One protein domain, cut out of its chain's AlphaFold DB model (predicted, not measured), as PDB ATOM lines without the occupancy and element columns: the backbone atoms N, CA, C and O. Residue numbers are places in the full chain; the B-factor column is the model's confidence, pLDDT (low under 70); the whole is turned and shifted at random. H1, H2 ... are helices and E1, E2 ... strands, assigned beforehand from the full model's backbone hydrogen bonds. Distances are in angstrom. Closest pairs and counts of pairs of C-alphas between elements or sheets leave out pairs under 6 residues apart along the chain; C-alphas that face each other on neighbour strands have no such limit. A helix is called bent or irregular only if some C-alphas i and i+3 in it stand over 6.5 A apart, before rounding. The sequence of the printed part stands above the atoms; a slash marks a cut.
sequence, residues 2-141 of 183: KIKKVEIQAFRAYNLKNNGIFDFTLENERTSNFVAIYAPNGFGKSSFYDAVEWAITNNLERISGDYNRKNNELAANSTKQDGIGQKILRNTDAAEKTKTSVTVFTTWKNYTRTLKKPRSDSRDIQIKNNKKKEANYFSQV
ATOM      1  N   LYS A   2      13.507  -7.099 -81.990       89.31
ATOM      2  CA  LYS A   2      14.384  -8.167 -81.452       89.31
ATOM      3  C   LYS A   2      14.695  -7.946 -79.974       89.31
ATOM      4  O   LYS A   2      14.814  -6.795 -79.557       89.31
ATOM      5  N   ILE A   3      14.851  -9.025 -79.207       91.75
ATOM      6  CA  ILE A   3      15.259  -8.981 -77.794       91.75
ATOM      7  C   ILE A   3      16.785  -8.918 -77.730       91.75
ATOM      8  O   ILE A   3      17.453  -9.815 -78.228       91.75
ATOM      9  N   LYS A   4      17.323  -7.861 -77.122       94.75
ATOM     10  CA  LYS A   4      18.762  -7.650 -76.925       94.75
ATOM     11  C   LYS A   4      19.270  -8.360 -75.681       94.75
ATOM     12  O   LYS A   4      20.288  -9.029 -75.732       94.75
ATOM     13  N   LYS A   5      18.561  -8.179 -74.571       96.00
ATOM     14  CA  LYS A   5      18.988  -8.640 -73.255       96.00
ATOM     15  C   LYS A   5      17.771  -8.899 -72.380       96.00
ATOM     16  O   LYS A   5      16.767  -8.196 -72.500       96.00
ATOM     17  N   VAL A   6      17.861  -9.872 -71.487       97.25
ATOM     18  CA  VAL A   6      16.865 -10.133 -70.446       97.25
ATOM     19  C   VAL A   6      17.569 -10.163 -69.099       97.25
ATOM     20  O   VAL A   6      18.602 -10.806 -68.949       97.25
ATOM     21  N   GLU A   7      17.014  -9.459 -68.121       98.25
ATOM     22  CA  GLU A   7      17.466  -9.472 -66.733       98.25
ATOM     23  C   GLU A   7      16.322  -9.957 -65.842       98.25
ATOM     24  O   GLU A   7      15.239  -9.373 -65.850       98.25
ATOM     25  N   ILE A   8      16.561 -11.019 -65.076       98.25
ATOM     26  CA  ILE A   8      15.569 -11.685 -64.228       98.25
ATOM     27  C   ILE A   8      16.072 -11.691 -62.784       98.25
ATOM     28  O   ILE A   8      17.180 -12.147 -62.510       98.25
ATOM     29  N   GLN A   9      15.257 -11.214 -61.843       97.69
ATOM     30  CA  GLN A   9      15.582 -11.181 -60.418       97.69
ATOM     31  C   GLN A   9      14.426 -11.718 -59.571       97.69
ATOM     32  O   GLN A   9      13.282 -11.283 -59.716       97.69
ATOM     33  N   ALA A  10      14.741 -12.620 -58.637       96.75
ATOM     34  CA  ALA A  10      13.815 -13.199 -57.666       96.75
ATOM     35  C   ALA A  10      12.500 -13.716 -58.283       96.75
ATOM     36  O   ALA A  10      11.423 -13.530 -57.707       96.75
ATOM     37  N   PHE A  11      12.582 -14.359 -59.449       96.81
ATOM     38  CA  PHE A  11      11.451 -14.818 -60.254       96.81
ATOM     39  C   PHE A  11      11.609 -16.301 -60.618       96.81
ATOM     40  O   PHE A  11      12.556 -16.686 -61.302       96.81
ATOM     41  N   ARG A  12      10.657 -17.136 -60.189       94.31
ATOM     42  CA  ARG A  12      10.607 -18.593 -60.393       94.31
ATOM     43  C   ARG A  12      11.968 -19.249 -60.141       94.31
ATOM     44  O   ARG A  12      12.451 -19.170 -59.022       94.31
ATOM     45  N   ALA A  13      12.599 -19.866 -61.139       94.75
ATOM     46  CA  ALA A  13      13.897 -20.532 -60.986       94.75
ATOM     47  C   ALA A  13      15.089 -19.575 -60.745       94.75
ATOM     48  O   ALA A  13      16.167 -20.021 -60.366       94.75
ATOM     49  N   TYR A  14      14.918 -18.263 -60.937       95.62
ATOM     50  CA  TYR A  14      15.993 -17.273 -60.846       95.62
ATOM     51  C   TYR A  14      15.955 -16.539 -59.502       95.62
ATOM     52  O   TYR A  14      15.087 -15.696 -59.267       95.62
ATOM     53  N   ASN A  15      16.913 -16.831 -58.621       94.88
ATOM     54  CA  ASN A  15      17.019 -16.172 -57.316       94.88
ATOM     55  C   ASN A  15      17.656 -14.771 -57.436       94.88
ATOM     56  O   ASN A  15      17.006 -13.750 -57.195       94.88
ATOM     57  N   LEU A  16      18.918 -14.707 -57.867       94.12
ATOM     58  CA  LEU A  16      19.689 -13.465 -57.959       94.12
ATOM     59  C   LEU A  16      19.762 -12.949 -59.394       94.12
ATOM     60  O   LEU A  16      19.831 -13.736 -60.335       94.12
ATOM     61  N   LYS A  17      19.848 -11.618 -59.539       93.31
ATOM     62  CA  LYS A  17      19.971 -10.955 -60.844       93.31
ATOM     63  C   LYS A  17      21.138 -11.511 -61.658       93.31
ATOM     64  O   LYS A  17      20.954 -11.799 -62.830       93.31
ATOM     65  N   ASN A  18      22.299 -11.714 -61.034       90.62
ATOM     66  CA  ASN A  18      23.513 -12.183 -61.711       90.62
ATOM     67  C   ASN A  18      23.332 -13.544 -62.403       90.62
ATOM     68  O   ASN A  18      23.967 -13.790 -63.419       90.62
ATOM     69  N   ASN A  19      22.429 -14.391 -61.899       88.12
ATOM     70  CA  ASN A  19      22.149 -15.714 -62.464       88.12
ATOM     71  C   ASN A  19      21.013 -15.676 -63.503       88.12
ATOM     72  O   ASN A  19      20.638 -16.709 -64.049       88.12
ATOM     73  N   GLY A  20      20.423 -14.501 -63.735       93.81
ATOM     74  CA  GLY A  20      19.287 -14.278 -64.624       93.81
ATOM     75  C   GLY A  20      19.573 -13.247 -65.712       93.81
ATOM     76  O   GLY A  20      18.636 -12.597 -66.171       93.81
ATOM     77  N   ILE A  21      20.840 -13.048 -66.091       96.62
ATOM     78  CA  ILE A  21      21.227 -12.166 -67.199       96.62
ATOM     79  C   ILE A  21      21.440 -13.005 -68.456       96.62
ATOM     80  O   ILE A  21      22.300 -13.878 -68.487       96.62
ATOM     81  N   PHE A  22      20.687 -12.687 -69.503       95.88
ATOM     82  CA  PHE A  22      20.836 -13.262 -70.832       95.88
ATOM     83  C   PHE A  22      21.112 -12.129 -71.809       95.88
ATOM     84  O   PHE A  22      20.239 -11.290 -72.020       95.88
ATOM     85  N   ASP A  23      22.315 -12.085 -72.371       95.12
ATOM     86  CA  ASP A  23      22.692 -11.111 -73.392       95.12
ATOM     87  C   ASP A  23      22.748 -11.798 -74.759       95.12
ATOM     88  O   ASP A  23      23.410 -12.819 -74.930       95.12
ATOM     89  N   PHE A  24      21.995 -11.263 -75.715       94.88
ATOM     90  CA  PHE A  24      21.888 -11.768 -77.083       94.88
ATOM     91  C   PHE A  24      22.548 -10.821 -78.088       94.88
ATOM     92  O   PHE A  24      22.294 -10.918 -79.296       94.88
ATOM     93  N   THR A  25      23.344  -9.864 -77.609       93.81
ATOM     94  CA  THR A  25      24.159  -8.997 -78.455       93.81
ATOM     95  C   THR A  25      25.464  -9.691 -78.845       93.81
ATOM     96  O   THR A  25      26.065 -10.437 -78.079       93.81
ATOM     97  N   LEU A  26      25.858  -9.490 -80.098       90.62
ATOM     98  CA  LEU A  26      27.127  -9.924 -80.674       90.62
ATOM     99  C   LEU A  26      28.144  -8.777 -80.570       90.62
ATOM    100  O   LEU A  26      27.755  -7.634 -80.337       90.62
ATOM    101  N   GLU A  27      29.419  -9.058 -80.839       84.12
ATOM    102  CA  GLU A  27      30.550  -8.118 -80.690       84.12
ATOM    103  C   GLU A  27      30.353  -6.751 -81.378       84.12
ATOM    104  O   GLU A  27      30.853  -5.740 -80.899       84.12
ATOM    105  N   ASN A  28      29.547  -6.683 -82.443       83.94
ATOM    106  CA  ASN A  28      29.260  -5.443 -83.182       83.94
ATOM    107  C   ASN A  28      27.948  -4.762 -82.734       83.94
ATOM    108  O   ASN A  28      27.262  -4.164 -83.563       83.94
ATOM    109  N   GLU A  29      27.505  -4.979 -81.493       83.81
ATOM    110  CA  GLU A  29      26.205  -4.540 -80.941       83.81
ATOM    111  C   GLU A  29      24.963  -5.064 -81.695       83.81
ATOM    112  O   GLU A  29      23.813  -4.682 -81.428       83.81
ATOM    113  N   ARG A  30      25.166  -5.983 -82.645       89.88
ATOM    114  CA  ARG A  30      24.093  -6.611 -83.416       89.88
ATOM    115  C   ARG A  30      23.396  -7.655 -82.561       89.88
ATOM    116  O   ARG A  30      24.034  -8.502 -81.955       89.88
ATOM    117  N   THR A  31      22.070  -7.639 -82.553       92.56
ATOM    118  CA  THR A  31      21.276  -8.666 -81.867       92.56
ATOM    119  C   THR A  31      21.223  -9.949 -82.689       92.56
ATOM    120  O   THR A  31      20.935  -9.881 -83.890       92.56
ATOM    121  N   SER A  32      21.443 -11.097 -82.044       92.00
ATOM    122  CA  SER A  32      21.351 -12.402 -82.698       92.00
ATOM    123  C   SER A  32      19.988 -12.611 -83.371       92.00
ATOM    124  O   SER A  32      18.944 -12.177 -82.877       92.00
ATOM    125  N   ASN A  33      20.005 -13.281 -84.523       89.12
ATOM    126  CA  ASN A  33      18.796 -13.693 -85.240       89.12
ATOM    127  C   ASN A  33      18.237 -15.018 -84.714       89.12
ATOM    128  O   ASN A  33      17.047 -15.277 -84.862       89.12
ATOM    129  N   PHE A  34      19.097 -15.848 -84.123       89.81
ATOM    130  CA  PHE A  34      18.750 -17.171 -83.631       89.81
ATOM    131  C   PHE A  34      19.504 -17.449 -82.334       89.81
ATOM    132  O   PHE A  34      20.714 -17.241 -82.243       89.81
ATOM    133  N   VAL A  35      18.778 -17.905 -81.320       89.88
ATOM    134  CA  VAL A  35      19.334 -18.244 -80.011       89.88
ATOM    135  C   VAL A  35      18.768 -19.594 -79.607       89.88
ATOM    136  O   VAL A  35      17.552 -19.768 -79.557       89.88
ATOM    137  N   ALA A  36      19.653 -20.535 -79.290       89.94
ATOM    138  CA  ALA A  36      19.288 -21.810 -78.693       89.94
ATOM    139  C   ALA A  36      19.693 -21.801 -77.215       89.94
ATOM    140  O   ALA A  36      20.869 -21.648 -76.893       89.94
ATOM    141  N   ILE A  37      18.720 -21.961 -76.315       86.94
ATOM    142  CA  ILE A  37      18.969 -22.078 -74.873       86.94
ATOM    143  C   ILE A  37      18.889 -23.558 -74.499       86.94
ATOM    144  O   ILE A  37      17.808 -24.150 -74.502       86.94
ATOM    145  N   TYR A  38      20.033 -24.150 -74.160       88.81
ATOM    146  CA  TYR A  38      20.132 -25.544 -73.730       88.81
ATOM    147  C   TYR A  38      20.438 -25.634 -72.235       88.81
ATOM    148  O   TYR A  38      21.366 -24.999 -71.741       88.81
ATOM    149  N   ALA A  39      19.653 -26.434 -71.513       88.38
ATOM    150  CA  ALA A  39      19.875 -26.739 -70.104       88.38
ATOM    151  C   ALA A  39      19.118 -28.021 -69.699       88.38
ATOM    152  O   ALA A  39      18.124 -28.361 -70.356       88.38
ATOM    153  N   PRO A  40      19.495 -28.698 -68.598       91.69
ATOM    154  CA  PRO A  40      18.749 -29.832 -68.047       91.69
ATOM    155  C   PRO A  40      17.296 -29.503 -67.662       91.69
ATOM    156  O   PRO A  40      16.866 -28.341 -67.609       91.69
ATOM    157  N   ASN A  41      16.500 -30.539 -67.396       88.69
ATOM    158  CA  ASN A  41      15.139 -30.371 -66.882       88.69
ATOM    159  C   ASN A  41      15.165 -29.745 -65.482       88.69
ATOM    160  O   ASN A  41      16.052 -30.027 -64.686       88.69
ATOM    161  N   GLY A  42      14.223 -28.839 -65.211       86.44
ATOM    162  CA  GLY A  42      14.176 -28.090 -63.950       86.44
ATOM    163  C   GLY A  42      15.114 -26.877 -63.863       86.44
ATOM    164  O   GLY A  42      14.909 -26.042 -62.992       86.44
ATOM    165  N   PHE A  43      16.056 -26.686 -64.798       89.38
ATOM    166  CA  PHE A  43      17.039 -25.586 -64.739       89.38
ATOM    167  C   PHE A  43      16.455 -24.175 -64.975       89.38
ATOM    168  O   PHE A  43      17.155 -23.179 -64.852       89.38
ATOM    169  N   GLY A  44      15.173 -24.059 -65.336       91.31
ATOM    170  CA  GLY A  44      14.517 -22.755 -65.512       91.31
ATOM    171  C   GLY A  44      14.316 -22.298 -66.957       91.31
ATOM    172  O   GLY A  44      13.973 -21.136 -67.173       91.31
ATOM    173  N   LYS A  45      14.436 -23.195 -67.949       91.44
ATOM    174  CA  LYS A  45      14.085 -22.903 -69.356       91.44
ATOM    175  C   LYS A  45      12.660 -22.358 -69.482       91.44
ATOM    176  O   LYS A  45      12.462 -21.252 -69.960       91.44
ATOM    177  N   SER A  46      11.661 -23.079 -68.967       88.88
ATOM    178  CA  SER A  46      10.268 -22.607 -68.968       88.88
ATOM    179  C   SER A  46      10.104 -21.316 -68.159       88.88
ATOM    180  O   SER A  46       9.406 -20.412 -68.593       88.88
ATOM    181  N   SER A  47      10.818 -21.189 -67.033       92.56
ATOM    182  CA  SER A  47      10.819 -19.963 -66.225       92.56
ATOM    183  C   SER A  47      11.372 -18.745 -66.965       92.56
ATOM    184  O   SER A  47      10.936 -17.635 -66.675       92.56
ATOM    185  N   PHE A  48      12.303 -18.930 -67.908       93.62
ATOM    186  CA  PHE A  48      12.782 -17.855 -68.777       93.62
ATOM    187  C   PHE A  48      11.656 -17.346 -69.680       93.62
ATOM    188  O   PHE A  48      11.396 -16.145 -69.707       93.62
ATOM    189  N   TYR A  49      10.945 -18.253 -70.359       90.75
ATOM    190  CA  TYR A  49       9.802 -17.880 -71.198       90.75
ATOM    191  C   TYR A  49       8.722 -17.163 -70.387       90.75
ATOM    192  O   TYR A  49       8.239 -16.119 -70.818       90.75
ATOM    193  N   ASP A  50       8.425 -17.655 -69.181       91.44
ATOM    194  CA  ASP A  50       7.478 -17.005 -68.275       91.44
ATOM    195  C   ASP A  50       7.933 -15.586 -67.905       91.44
ATOM    196  O   ASP A  50       7.148 -14.644 -67.926       91.44
ATOM    197  N   ALA A  51       9.214 -15.399 -67.581       94.50
ATOM    198  CA  ALA A  51       9.744 -14.086 -67.230       94.50
ATOM    199  C   ALA A  51       9.562 -13.087 -68.384       94.50
ATOM    200  O   ALA A  51       9.077 -11.973 -68.170       94.50
ATOM    201  N   VAL A  52       9.901 -13.503 -69.607       93.19
ATOM    202  CA  VAL A  52       9.783 -12.676 -70.814       93.19
ATOM    203  C   VAL A  52       8.316 -12.365 -71.137       93.19
ATOM    204  O   VAL A  52       7.979 -11.201 -71.365       93.19
ATOM    205  N   GLU A  53       7.431 -13.367 -71.108       91.25
ATOM    206  CA  GLU A  53       5.991 -13.187 -71.340       91.25
ATOM    207  C   GLU A  53       5.386 -12.221 -70.314       91.25
ATOM    208  O   GLU A  53       4.698 -11.265 -70.683       91.25
ATOM    209  N   TRP A  54       5.689 -12.423 -69.031       92.62
ATOM    210  CA  TRP A  54       5.161 -11.609 -67.943       92.62
ATOM    211  C   TRP A  54       5.640 -10.160 -68.025       92.62
ATOM    212  O   TRP A  54       4.836  -9.230 -67.885       92.62
ATOM    213  N   ALA A  55       6.930  -9.944 -68.296       93.81
ATOM    214  CA  ALA A  55       7.503  -8.609 -68.435       93.81
ATOM    215  C   ALA A  55       6.826  -7.800 -69.546       93.81
ATOM    216  O   ALA A  55       6.601  -6.603 -69.375       93.81
ATOM    217  N   ILE A  56       6.454  -8.454 -70.649       90.44
ATOM    218  CA  ILE A  56       5.880  -7.785 -71.819       90.44
ATOM    219  C   ILE A  56       4.357  -7.659 -71.722       90.44
ATOM    220  O   ILE A  56       3.825  -6.582 -71.976       90.44
ATOM    221  N   THR A  57       3.650  -8.707 -71.294       87.38
ATOM    222  CA  THR A  57       2.178  -8.785 -71.423       87.38
ATOM    223  C   THR A  57       1.403  -8.583 -70.122       87.38
ATOM    224  O   THR A  57       0.194  -8.347 -70.148       87.38
ATOM    225  N   ASN A  58       2.091  -8.666 -68.980       87.75
ATOM    226  CA  ASN A  58       1.509  -8.716 -67.633       87.75
ATOM    227  C   ASN A  58       0.614  -9.942 -67.421       87.75
ATOM    228  O   ASN A  58      -0.331  -9.914 -66.631       87.75
ATOM    229  N   ASN A  59       0.881 -10.998 -68.176       86.06
ATOM    230  CA  ASN A  59       0.116 -12.222 -68.169       86.06
ATOM    231  C   ASN A  59       1.058 -13.418 -68.314       86.06
ATOM    232  O   ASN A  59       2.199 -13.266 -68.740       86.06
ATOM    233  N   LEU A  60       0.564 -14.590 -67.930       87.44
ATOM    234  CA  LEU A  60       1.203 -15.870 -68.194       87.44
ATOM    235  C   LEU A  60       0.139 -16.828 -68.697       87.44
ATOM    236  O   LEU A  60      -0.665 -17.317 -67.901       87.44
ATOM    237  N   GLU A  61       0.124 -17.095 -69.997       80.50
ATOM    238  CA  GLU A  61      -0.907 -17.911 -70.636       80.50
ATOM    239  C   GLU A  61      -0.978 -19.311 -70.026       80.50
ATOM    240  O   GLU A  61      -2.062 -19.819 -69.758       80.50
ATOM    241  N   ARG A  62       0.167 -19.902 -69.675       80.38
ATOM    242  CA  ARG A  62       0.190 -21.208 -68.998       80.38
ATOM    243  C   ARG A  62      -0.504 -21.214 -67.631       80.38
ATOM    244  O   ARG A  62      -0.909 -22.277 -67.169       80.38
ATOM    245  N   ILE A  63      -0.594 -20.054 -66.965       84.31
ATOM    246  CA  ILE A  63      -1.230 -19.903 -65.649       84.31
ATOM    247  C   ILE A  63      -2.698 -19.506 -65.816       84.31
ATOM    248  O   ILE A  63      -3.576 -20.158 -65.253       84.31
ATOM    249  N   SER A  64      -2.963 -18.443 -66.576       80.94
ATOM    250  CA  SER A  64      -4.291 -17.834 -66.703       80.94
ATOM    251  C   SER A  64      -5.169 -18.448 -67.793       80.94
ATOM    252  O   SER A  64      -6.379 -18.234 -67.764       80.94
ATOM    253  N   GLY A  65      -4.571 -19.138 -68.767       77.50
ATOM    254  CA  GLY A  65      -5.242 -19.640 -69.959       77.50
ATOM    255  C   GLY A  65      -6.242 -20.742 -69.635       77.50
ATOM    256  O   GLY A  65      -6.001 -21.591 -68.774       77.50
ATOM    257  N   ASP A  66      -7.373 -20.737 -70.339       75.19
ATOM    258  CA  ASP A  66      -8.554 -21.529 -69.971       75.19
ATOM    259  C   ASP A  66      -8.295 -23.035 -69.879       75.19
ATOM    260  O   ASP A  66      -8.884 -23.696 -69.026       75.19
ATOM    261  N   TYR A  67      -7.369 -23.552 -70.691       74.44
ATOM    262  CA  TYR A  67      -7.006 -24.968 -70.708       74.44
ATOM    263  C   TYR A  67      -6.480 -25.462 -69.349       74.44
ATOM    264  O   TYR A  67      -6.955 -26.467 -68.828       74.44
ATOM    265  N   ASN A  68      -5.544 -24.725 -68.737       78.25
ATOM    266  CA  ASN A  68      -4.926 -25.108 -67.461       78.25
ATOM    267  C   ASN A  68      -5.521 -24.372 -66.256       78.25
ATOM    268  O   ASN A  68      -5.222 -24.729 -65.116       78.25
ATOM    269  N   ARG A  69      -6.376 -23.364 -66.474       83.56
ATOM    270  CA  ARG A  69      -6.872 -22.455 -65.432       83.56
ATOM    271  C   ARG A  69      -7.449 -23.183 -64.223       83.56
ATOM    272  O   ARG A  69      -7.027 -22.908 -63.105       83.56
ATOM    273  N   LYS A  70      -8.356 -24.142 -64.431       84.94
ATOM    274  CA  LYS A  70      -8.984 -24.896 -63.332       84.94
ATOM    275  C   LYS A  70      -7.951 -25.683 -62.518       84.94
ATOM    276  O   LYS A  70      -7.980 -25.647 -61.292       84.94
ATOM    277  N   ASN A  71      -7.012 -26.344 -63.191       86.12
ATOM    278  CA  ASN A  71      -5.959 -27.121 -62.533       86.12
ATOM    279  C   ASN A  71      -4.996 -26.211 -61.757       86.12
ATOM    280  O   ASN A  71      -4.647 -26.508 -60.616       86.12
ATOM    281  N   ASN A  72      -4.635 -25.066 -62.335       88.56
ATOM    282  CA  ASN A  72      -3.791 -24.065 -61.688       88.56
ATOM    283  C   ASN A  72      -4.482 -23.424 -60.479       88.56
ATOM    284  O   ASN A  72      -3.841 -23.209 -59.453       88.56
ATOM    285  N   GLU A  73      -5.783 -23.132 -60.570       88.81
ATOM    286  CA  GLU A  73      -6.577 -22.630 -59.445       88.81
ATOM    287  C   GLU A  73      -6.608 -23.643 -58.293       88.81
ATOM    288  O   GLU A  73      -6.369 -23.256 -57.149       88.81
ATOM    289  N   LEU A  74      -6.838 -24.928 -58.590       88.88
ATOM    290  CA  LEU A  74      -6.833 -26.006 -57.596       88.88
ATOM    291  C   LEU A  74      -5.462 -26.155 -56.920       88.88
ATOM    292  O   LEU A  74      -5.389 -26.135 -55.693       88.88
ATOM    293  N   ALA A  75      -4.379 -26.227 -57.698       88.69
ATOM    294  CA  ALA A  75      -3.015 -26.340 -57.174       88.69
ATOM    295  C   ALA A  75      -2.587 -25.104 -56.361       88.69
ATOM    296  O   ALA A  75      -1.883 -25.203 -55.354       88.69
ATOM    297  N   ALA A  76      -3.025 -23.915 -56.772       88.31
ATOM    298  CA  ALA A  76      -2.761 -22.700 -56.020       88.31
ATOM    299  C   ALA A  76      -3.617 -22.619 -54.745       88.31
ATOM    300  O   ALA A  76      -3.176 -22.053 -53.751       88.31
ATOM    301  N   ASN A  77      -4.837 -23.157 -54.728       88.88
ATOM    302  CA  ASN A  77      -5.646 -23.200 -53.507       88.88
ATOM    303  C   ASN A  77      -5.056 -24.178 -52.482       88.88
ATOM    304  O   ASN A  77      -4.998 -23.838 -51.305       88.88
ATOM    305  N   SER A  78      -4.566 -25.342 -52.918       88.81
ATOM    306  CA  SER A  78      -4.021 -26.371 -52.018       88.81
ATOM    307  C   SER A  78      -2.705 -25.983 -51.337       88.81
ATOM    308  O   SER A  78      -2.368 -26.533 -50.296       88.81
ATOM    309  N   THR A  79      -1.960 -25.039 -51.913       88.38
ATOM    310  CA  THR A  79      -0.662 -24.572 -51.393       88.38
ATOM    311  C   THR A  79      -0.746 -23.211 -50.698       88.38
ATOM    312  O   THR A  79       0.278 -22.665 -50.283       88.38
ATOM    313  N   LYS A  80      -1.945 -22.623 -50.586       88.00
ATOM    314  CA  LYS A  80      -2.140 -21.338 -49.909       88.00
ATOM    315  C   LYS A  80      -2.024 -21.527 -48.395       88.00
ATOM    316  O   LYS A  80      -2.631 -22.434 -47.839       88.00
ATOM    317  N   GLN A  81      -1.267 -20.648 -47.746       86.94
ATOM    318  CA  GLN A  81      -1.133 -20.606 -46.291       86.94
ATOM    319  C   GLN A  81      -1.923 -19.425 -45.729       86.94
ATOM    320  O   GLN A  81      -1.943 -18.343 -46.326       86.94
ATOM    321  N   ASP A  82      -2.559 -19.625 -44.580       87.06
ATOM    322  CA  ASP A  82      -3.342 -18.578 -43.932       87.06
ATOM    323  C   ASP A  82      -2.450 -17.434 -43.449       87.06
ATOM    324  O   ASP A  82      -1.362 -17.632 -42.911       87.06
ATOM    325  N   GLY A  83      -2.902 -16.202 -43.688       85.25
ATOM    326  CA  GLY A  83      -2.166 -14.992 -43.314       85.25
ATOM    327  C   GLY A  83      -0.916 -14.701 -44.157       85.25
ATOM    328  O   GLY A  83      -0.293 -13.656 -43.957       85.25
ATOM    329  N   ILE A  84      -0.560 -15.557 -45.122       86.81
ATOM    330  CA  ILE A  84       0.651 -15.416 -45.938       86.81
ATOM    331  C   ILE A  84       0.278 -15.274 -47.416       86.81
ATOM    332  O   ILE A  84      -0.273 -16.176 -48.044       86.81
ATOM    333  N   GLY A  85       0.658 -14.133 -47.999       87.62
ATOM    334  CA  GLY A  85       0.456 -13.875 -49.423       87.62
ATOM    335  C   GLY A  85       1.195 -14.906 -50.273       87.62
ATOM    336  O   GLY A  85       2.403 -15.106 -50.115       87.62
ATOM    337  N   GLN A  86       0.477 -15.555 -51.187       90.25
ATOM    338  CA  GLN A  86       1.010 -16.674 -51.954       90.25
ATOM    339  C   GLN A  86       1.993 -16.194 -53.030       90.25
ATOM    340  O   GLN A  86       1.686 -15.300 -53.825       90.25
ATOM    341  N   LYS A  87       3.167 -16.829 -53.058       91.50
ATOM    342  CA  LYS A  87       4.292 -16.533 -53.953       91.50
ATOM    343  C   LYS A  87       4.330 -17.572 -55.082       91.50
ATOM    344  O   LYS A  87       4.908 -18.637 -54.905       91.50
ATOM    345  N   ILE A  88       3.678 -17.297 -56.211       92.25
ATOM    346  CA  ILE A  88       3.672 -18.176 -57.395       92.25
ATOM    347  C   ILE A  88       4.778 -17.761 -58.374       92.25
ATOM    348  O   ILE A  88       5.448 -18.614 -58.960       92.25
ATOM    349  N   LEU A  89       4.964 -16.453 -58.568       94.19
ATOM    350  CA  LEU A  89       5.996 -15.904 -59.449       94.19
ATOM    351  C   LEU A  89       7.308 -15.682 -58.719       94.19
ATOM    352  O   LEU A  89       8.373 -15.873 -59.301       94.19
ATOM    353  N   ARG A  90       7.250 -15.238 -57.464       94.94
ATOM    354  CA  ARG A  90       8.453 -14.951 -56.687       94.94
ATOM    355  C   ARG A  90       9.236 -16.236 -56.390       94.94
ATOM    356  O   ARG A  90       8.669 -17.206 -55.901       94.94
ATOM    357  N   ASN A  91      10.552 -16.207 -56.616       95.19
ATOM    358  CA  ASN A  91      11.458 -17.265 -56.158       95.19
ATOM    359  C   ASN A  91      11.411 -17.364 -54.617       95.19
ATOM    360  O   ASN A  91      11.522 -16.347 -53.927       95.19
ATOM    361  N   THR A  92      11.229 -18.571 -54.083       91.19
ATOM    362  CA  THR A  92      11.042 -18.823 -52.643       91.19
ATOM    363  C   THR A  92      12.297 -18.572 -51.817       91.19
ATOM    364  O   THR A  92      12.184 -18.145 -50.671       91.19
ATOM    365  N   ASP A  93      13.470 -18.748 -52.421       92.81
ATOM    366  CA  ASP A  93      14.781 -18.618 -51.775       92.81
ATOM    367  C   ASP A  93      15.319 -17.180 -51.847       92.81
ATOM    368  O   ASP A  93      16.397 -16.863 -51.337       92.81
ATOM    369  N   ALA A  94      14.581 -16.279 -52.498       93.19
ATOM    370  CA  ALA A  94      14.954 -14.882 -52.597       93.19
ATOM    371  C   ALA A  94      14.705 -14.149 -51.276       93.19
ATOM    372  O   ALA A  94      13.560 -14.008 -50.827       93.19
ATOM    373  N   ALA A  95      15.778 -13.578 -50.719       93.00
ATOM    374  CA  ALA A  95      15.737 -12.743 -49.520       93.00
ATOM    375  C   ALA A  95      14.619 -11.690 -49.592       93.00
ATOM    376  O   ALA A  95      14.405 -11.073 -50.637       93.00
ATOM    377  N   GLU A  96      13.919 -11.441 -48.482       88.25
ATOM    378  CA  GLU A  96      12.713 -10.595 -48.469       88.25
ATOM    379  C   GLU A  96      12.941  -9.177 -49.005       88.25
ATOM    380  O   GLU A  96      12.077  -8.620 -49.682       88.25
ATOM    381  N   LYS A  97      14.132  -8.620 -48.760       90.88
ATOM    382  CA  LYS A  97      14.554  -7.303 -49.262       90.88
ATOM    383  C   LYS A  97      14.715  -7.248 -50.785       90.88
ATOM    384  O   LYS A  97      14.640  -6.171 -51.375       90.88
ATOM    385  N   THR A  98      14.942  -8.388 -51.431       93.00
ATOM    386  CA  THR A  98      15.135  -8.477 -52.878       93.00
ATOM    387  C   THR A  98      13.788  -8.353 -53.575       93.00
ATOM    388  O   THR A  98      12.897  -9.181 -53.373       93.00
ATOM    389  N   LYS A  99      13.628  -7.334 -54.423       94.38
ATOM    390  CA  LYS A  99      12.425  -7.167 -55.248       94.38
ATOM    391  C   LYS A  99      12.429  -8.183 -56.390       94.38
ATOM    392  O   LYS A  99      13.472  -8.458 -56.970       94.38
ATOM    393  N   THR A 100      11.253  -8.715 -56.711       96.75
ATOM    394  CA  THR A 100      11.062  -9.543 -57.906       96.75
ATOM    395  C   THR A 100      10.853  -8.627 -59.101       96.75
ATOM    396  O   THR A 100       9.906  -7.836 -59.107       96.75
ATOM    397  N   SER A 101      11.731  -8.715 -60.094       97.31
ATOM    398  CA  SER A 101      11.663  -7.892 -61.297       97.31
ATOM    399  C   SER A 101      12.185  -8.632 -62.521       97.31
ATOM    400  O   SER A 101      13.037  -9.516 -62.427       97.31
ATOM    401  N   VAL A 102      11.649  -8.258 -63.677       98.00
ATOM    402  CA  VAL A 102      12.125  -8.711 -64.980       98.00
ATOM    403  C   VAL A 102      12.222  -7.510 -65.908       98.00
ATOM    404  O   VAL A 102      11.272  -6.730 -66.015       98.00
ATOM    405  N   THR A 103      13.354  -7.382 -66.592       97.88
ATOM    406  CA  THR A 103      13.570  -6.374 -67.628       97.88
ATOM    407  C   THR A 103      13.950  -7.044 -68.941       97.88
ATOM    408  O   THR A 103      14.930  -7.779 -69.010       97.88
ATOM    409  N   VAL A 104      13.188  -6.766 -69.994       96.44
ATOM    410  CA  VAL A 104      13.450  -7.201 -71.367       96.44
ATOM    411  C   VAL A 104      13.849  -5.983 -72.186       96.44
ATOM    412  O   VAL A 104      13.041  -5.085 -72.435       96.44
ATOM    413  N   PHE A 105      15.106  -5.952 -72.609       95.69
ATOM    414  CA  PHE A 105      15.644  -4.936 -73.499       95.69
ATOM    415  C   PHE A 105      15.400  -5.360 -74.941       95.69
ATOM    416  O   PHE A 105      15.732  -6.484 -75.321       95.69
ATOM    417  N   THR A 106      14.845  -4.473 -75.763       92.75
ATOM    418  CA  THR A 106      14.592  -4.768 -77.182       92.75
ATOM    419  C   THR A 106      15.186  -3.698 -78.088       92.75
ATOM    420  O   THR A 106      15.708  -2.684 -77.633       92.75
ATOM    421  N   THR A 107      15.120  -3.915 -79.398       90.19
ATOM    422  CA  THR A 107      15.520  -2.919 -80.399       90.19
ATOM    423  C   THR A 107      14.592  -1.708 -80.478       90.19
ATOM    424  O   THR A 107      14.976  -0.727 -81.099       90.19
ATOM    425  N   TRP A 108      13.379  -1.775 -79.920       86.94
ATOM    426  CA  TRP A 108      12.389  -0.698 -80.035       86.94
ATOM    427  C   TRP A 108      12.025  -0.090 -78.682       86.94
ATOM    428  O   TRP A 108      12.145   1.116 -78.492       86.94
ATOM    429  N   LYS A 109      11.591  -0.919 -77.730       90.69
ATOM    430  CA  LYS A 109      11.178  -0.478 -76.396       90.69
ATOM    431  C   LYS A 109      11.604  -1.485 -75.337       90.69
ATOM    432  O   LYS A 109      11.525  -2.692 -75.547       90.69
ATOM    433  N   ASN A 110      12.004  -0.985 -74.176       94.19
ATOM    434  CA  ASN A 110      12.303  -1.830 -73.029       94.19
ATOM    435  C   ASN A 110      11.040  -2.075 -72.198       94.19
ATOM    436  O   ASN A 110      10.220  -1.173 -72.001       94.19
ATOM    437  N   TYR A 111      10.911  -3.294 -71.691       94.44
ATOM    438  CA  TYR A 111       9.815  -3.717 -70.832       94.44
ATOM    439  C   TYR A 111      10.382  -4.049 -69.466       94.44
ATOM    440  O   TYR A 111      11.165  -4.982 -69.343       94.44
ATOM    441  N   THR A 112       9.993  -3.297 -68.443       96.00
ATOM    442  CA  THR A 112      10.377  -3.581 -67.059       96.00
ATOM    443  C   THR A 112       9.124  -3.818 -66.251       96.00
ATOM    444  O   THR A 112       8.216  -2.984 -66.246       96.00
ATOM    445  N   ARG A 113       9.098  -4.930 -65.520       94.75
ATOM    446  CA  ARG A 113       8.012  -5.243 -64.603       94.75
ATOM    447  C   ARG A 113       8.560  -5.650 -63.250       94.75
ATOM    448  O   ARG A 113       9.502  -6.428 -63.148       94.75
ATOM    449  N   THR A 114       7.938  -5.104 -62.212       95.69
ATOM    450  CA  THR A 114       8.285  -5.359 -60.816       95.69
ATOM    451  C   THR A 114       7.043  -5.849 -60.097       95.69
ATOM    452  O   THR A 114       5.965  -5.261 -60.220       95.69
ATOM    453  N   LEU A 115       7.197  -6.929 -59.342       93.00
ATOM    454  CA  LEU A 115       6.120  -7.537 -58.583       93.00
ATOM    455  C   LEU A 115       5.789  -6.663 -57.371       93.00
ATOM    456  O   LEU A 115       6.678  -6.260 -56.615       93.00
ATOM    457  N   LYS A 116       4.502  -6.390 -57.161       88.81
ATOM    458  CA  LYS A 116       4.034  -5.785 -55.911       88.81
ATOM    459  C   LYS A 116       3.970  -6.868 -54.838       88.81
ATOM    460  O   LYS A 116       3.619  -8.006 -55.139       88.81
ATOM    461  N   LYS A 117       4.287  -6.519 -53.588       84.06
ATOM    462  CA  LYS A 117       4.143  -7.455 -52.467       84.06
ATOM    463  C   LYS A 117       2.661  -7.855 -52.359       84.06
ATOM    464  O   LYS A 117       1.828  -6.951 -52.240       84.06
ATOM    465  N   PRO A 118       2.316  -9.153 -52.440       84.38
ATOM    466  CA  PRO A 118       0.937  -9.579 -52.263       84.38
ATOM    467  C   PRO A 118       0.487  -9.283 -50.829       84.38
ATOM    468  O   PRO A 118       1.281  -9.347 -49.887       84.38
ATOM    469  N   ARG A 119      -0.797  -8.962 -50.667       86.31
ATOM    470  CA  ARG A 119      -1.470  -8.976 -49.361       86.31
ATOM    471  C   ARG A 119      -1.525 -10.404 -48.820       86.31
ATOM    472  O   ARG A 119      -1.472 -11.350 -49.607       86.31
ATOM    473  N   SER A 120      -1.672 -10.534 -47.506       85.94
ATOM    474  CA  SER A 120      -1.749 -11.808 -46.773       85.94
ATOM    475  C   SER A 120      -2.804 -12.775 -47.314       85.94
ATOM    476  O   SER A 120      -2.609 -13.983 -47.281       85.94
ATOM    477  N   ASP A 121      -3.902 -12.259 -47.854       84.44
ATOM    478  CA  ASP A 121      -5.025 -13.025 -48.396       84.44
ATOM    479  C   ASP A 121      -4.946 -13.251 -49.916       84.44
ATOM    480  O   ASP A 121      -5.797 -13.937 -50.492       84.44
ATOM    481  N   SER A 122      -3.925 -12.702 -50.576       87.31
ATOM    482  CA  SER A 122      -3.835 -12.603 -52.034       87.31
ATOM    483  C   SER A 122      -2.681 -13.417 -52.630       87.31
ATOM    484  O   SER A 122      -1.883 -14.034 -51.924       87.31
ATOM    485  N   ARG A 123      -2.600 -13.414 -53.961       88.75
ATOM    486  CA  ARG A 123      -1.533 -14.037 -54.752       88.75
ATOM    487  C   ARG A 123      -0.736 -12.966 -55.472       88.75
ATOM    488  O   ARG A 123      -1.275 -11.912 -55.807       88.75
ATOM    489  N   ASP A 124       0.516 -13.269 -55.770       89.38
ATOM    490  CA  ASP A 124       1.365 -12.389 -56.568       89.38
ATOM    491  C   ASP A 124       1.018 -12.365 -58.074       89.38
ATOM    492  O   ASP A 124       1.397 -11.425 -58.773       89.38
ATOM    493  N   ILE A 125       0.221 -13.325 -58.560       87.44
ATOM    494  CA  ILE A 125      -0.401 -13.317 -59.893       87.44
ATOM    495  C   ILE A 125      -1.889 -13.681 -59.831       87.44
ATOM    496  O   ILE A 125      -2.322 -14.527 -59.045       87.44
ATOM    497  N   GLN A 126      -2.688 -13.056 -60.697       83.25
ATOM    498  CA  GLN A 126      -4.087 -13.428 -60.891       83.25
ATOM    499  C   GLN A 126      -4.198 -14.615 -61.850       83.25
ATOM    500  O   GLN A 126      -3.768 -14.541 -62.998       83.25
ATOM    501  N   ILE A 127      -4.847 -15.688 -61.402       81.38
ATOM    502  CA  ILE A 127      -5.187 -16.847 -62.240       81.38
ATOM    503  C   ILE A 127      -6.530 -16.571 -62.929       81.38
ATOM    504  O   ILE A 127      -7.532 -17.230 -62.685       81.38
ATOM    505  N   LYS A 128      -6.589 -15.492 -63.710       76.25
ATOM    506  CA  LYS A 128      -7.774 -15.099 -64.481       76.25
ATOM    507  C   LYS A 128      -7.324 -14.565 -65.826       76.25
ATOM    508  O   LYS A 128      -6.304 -13.885 -65.899       76.25
ATOM    509  N   ASN A 129      -8.109 -14.831 -66.866       65.00
ATOM    510  CA  ASN A 129      -7.854 -14.265 -68.182       65.00
ATOM    511  C   ASN A 129      -7.911 -12.738 -68.112       65.00
ATOM    512  O   ASN A 129      -8.975 -12.135 -67.948       65.00
ATOM    513  N   ASN A 130      -6.742 -12.110 -68.219       65.94
ATOM    514  CA  ASN A 130      -6.648 -10.668 -68.247       65.94
ATOM    515  C   ASN A 130      -7.096 -10.176 -69.630       65.94
ATOM    516  O   ASN A 130      -6.398 -10.356 -70.620       65.94
ATOM    517  N   LYS A 131      -8.270  -9.542 -69.718       59.59
ATOM    518  CA  LYS A 131      -8.755  -8.953 -70.982       59.59
ATOM    519  C   LYS A 131      -7.943  -7.722 -71.416       59.59
ATOM    520  O   LYS A 131      -8.056  -7.299 -72.560       59.59
ATOM    521  N   LYS A 132      -7.120  -7.156 -70.523       62.00
ATOM    522  CA  LYS A 132      -6.200  -6.036 -70.781       62.00
ATOM    523  C   LYS A 132      -4.749  -6.526 -70.862       62.00
ATOM    524  O   LYS A 132      -3.882  -6.004 -70.165       62.00
ATOM    525  N   LYS A 133      -4.492  -7.568 -71.655       65.25
ATOM    526  CA  LYS A 133      -3.120  -7.969 -71.991       65.25
ATOM    527  C   LYS A 133      -2.441  -6.814 -72.738       65.25
ATOM    528  O   LYS A 133      -2.998  -6.246 -73.677       65.25
ATOM    529  N   GLU A 134      -1.258  -6.431 -72.274       70.25
ATOM    530  CA  GLU A 134      -0.416  -5.469 -72.983       70.25
ATOM    531  C   GLU A 134       0.307  -6.187 -74.126       70.25
ATOM    532  O   GLU A 134       0.615  -7.371 -74.015       70.25
ATOM    533  N   ALA A 135       0.587  -5.478 -75.224       71.62
ATOM    534  CA  ALA A 135       1.354  -6.018 -76.350       71.62
ATOM    535  C   ALA A 135       0.854  -7.399 -76.838       71.62
ATOM    536  O   ALA A 135       1.645  -8.325 -76.979       71.62
ATOM    537  N   ASN A 136      -0.450  -7.531 -77.130       66.06
ATOM    538  CA  ASN A 136      -1.077  -8.781 -77.609       66.06
ATOM    539  C   ASN A 136      -0.371  -9.435 -78.806       66.06
ATOM    540  O   ASN A 136      -0.411 -10.650 -78.950       66.06
ATOM    541  N   TYR A 137       0.312  -8.658 -79.650       69.50
ATOM    542  CA  TYR A 137       1.125  -9.217 -80.732       69.50
ATOM    543  C   TYR A 137       2.213 -10.167 -80.202       69.50
ATOM    544  O   TYR A 137       2.611 -11.105 -80.877       69.50
ATOM    545  N   PHE A 138       2.701  -9.956 -78.977       71.38
ATOM    546  CA  PHE A 138       3.786 -10.732 -78.395       71.38
ATOM    547  C   PHE A 138       3.339 -12.123 -77.932       71.38
ATOM    548  O   PHE A 138       4.129 -13.064 -78.005       71.38
ATOM    549  N   SER A 139       2.068 -12.294 -77.545       63.25
ATOM    550  CA  SER A 139       1.532 -13.627 -77.245       63.25
ATOM    551  C   SER A 139       1.431 -14.519 -78.484       63.25
ATOM    552  O   SER A 139       1.389 -15.732 -78.335       63.25
ATOM    553  N   GLN A 140       1.434 -13.945 -79.693       62.03
ATOM    554  CA  GLN A 140       1.500 -14.711 -80.944       62.03
ATOM    555  C   GLN A 140       2.934 -15.152 -81.291       62.03
ATOM    556  O   GLN A 140       3.118 -16.069 -82.083       62.03
ATOM    557  N   VAL A 141       3.955 -14.515 -80.703       68.88
ATOM    558  CA  VAL A 141       5.374 -14.791 -81.003       68.88
ATOM    559  C   VAL A 141       5.993 -15.784 -80.013       68.88
ATOM    560  O   VAL A 141       6.930 -16.500 -80.369       68.88
TER     561      VAL A 141
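Overview. This is residues 2 to 141 of the 183 residues of the protein "Exonuclease SbcC" of Yersinia enterocolitica subsp. enterocolitica (UniProt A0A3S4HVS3). A small four-stranded sheet has one helix, H2, running across one of its faces, while a second long helix, H4, lies off the sheet together with the short H3, and long loops make up much of the rest. The longest axis runs from a loop tip at Asn 28, past one end of the sheet, to another at Asp 82 beyond H4. The printed part has 140 residues, with the elements in the order E1, H1, E2, H2, H3, H4, E3, E4, H5; the sheet order is E2, E1, E3, E4, antiparallel throughout. The class is mixed, helices and strands, with under half of the residues in named elements. The whole is compact, with a radius of gyration of the C-alphas of 15.7 A, yet elongated in outline, 53 by 33 by 28 A.

Along the chain. In the sheet, E1 is residues 3 to 9, 17.5 A long, beginning at C-alpha 3 at (15.259, -8.981, -77.794); E2 is residues 21 to 23, 6.5 A; E3 is residues 101 to 106, 16.5 A; E4 is residues 111 to 114, 10.3 A. H2, residues 45 to 57, is 18.6 A long and starts at C-alpha 45 at (14.085, -22.903, -69.356). H4, residues 66 to 78, is 19.1 A long and irregular, with C-alphas 67 and 70 7.6 A apart. The short helices are H1, residues 17 to 20, 5.1 A; H3, residues 61 to 64, 5.2 A; and H5, residues 136 to 139, 5.5 A, ending at C-alpha 139 at (1.532, -13.627, -77.245).

Arrangement. E1 and E3 are antiparallel at 173 degrees, with N 7 and O 103 within hydrogen-bond range at 2.8 A. E2 pairs with E1 through N 22 and O 6, 2.9 A. E3 and E4 form a hairpin, with N 104 and O 111 2.8 A apart. H2 makes two layers with the sheet, a helix layer on one face: its height over the sheet is 8.7 A, it lies over E1, E3 and E4, and on the local plane it runs across the strands, at 77 degrees to E1. The closest C-alphas of H2 and E4 are those of Ala 55 and Arg 113, 5.1 A. H1 is at the sheet's level. H5 touches H2 at its residues 53 to 57 alone, closest at C-alphas Thr 57 and Asn 136, 7.0 A. H3 and H4 only just touch, only at the corner, with 3 pairs of C-alphas within 8 A, the closest Ile 63 and Arg 69 at 6.2 A. H2 and H4 are apart. Every O i to N i+4 pair is within range in H2 and 7 of 9 in H4; H1, H3 and H5 are too short for such a pair.

Size, cuts and confidence. The C-alphas farthest apart, Asn 28 and Asp 82, are 52.7 A apart. The printed part has no cut. The links E2 to H2, H4 to E3 and E4 to H5 are long. Mean pLDDT of the printed part is 87.9; residues 129 to 133, 136 to 137 and 139 to 141 are under 70.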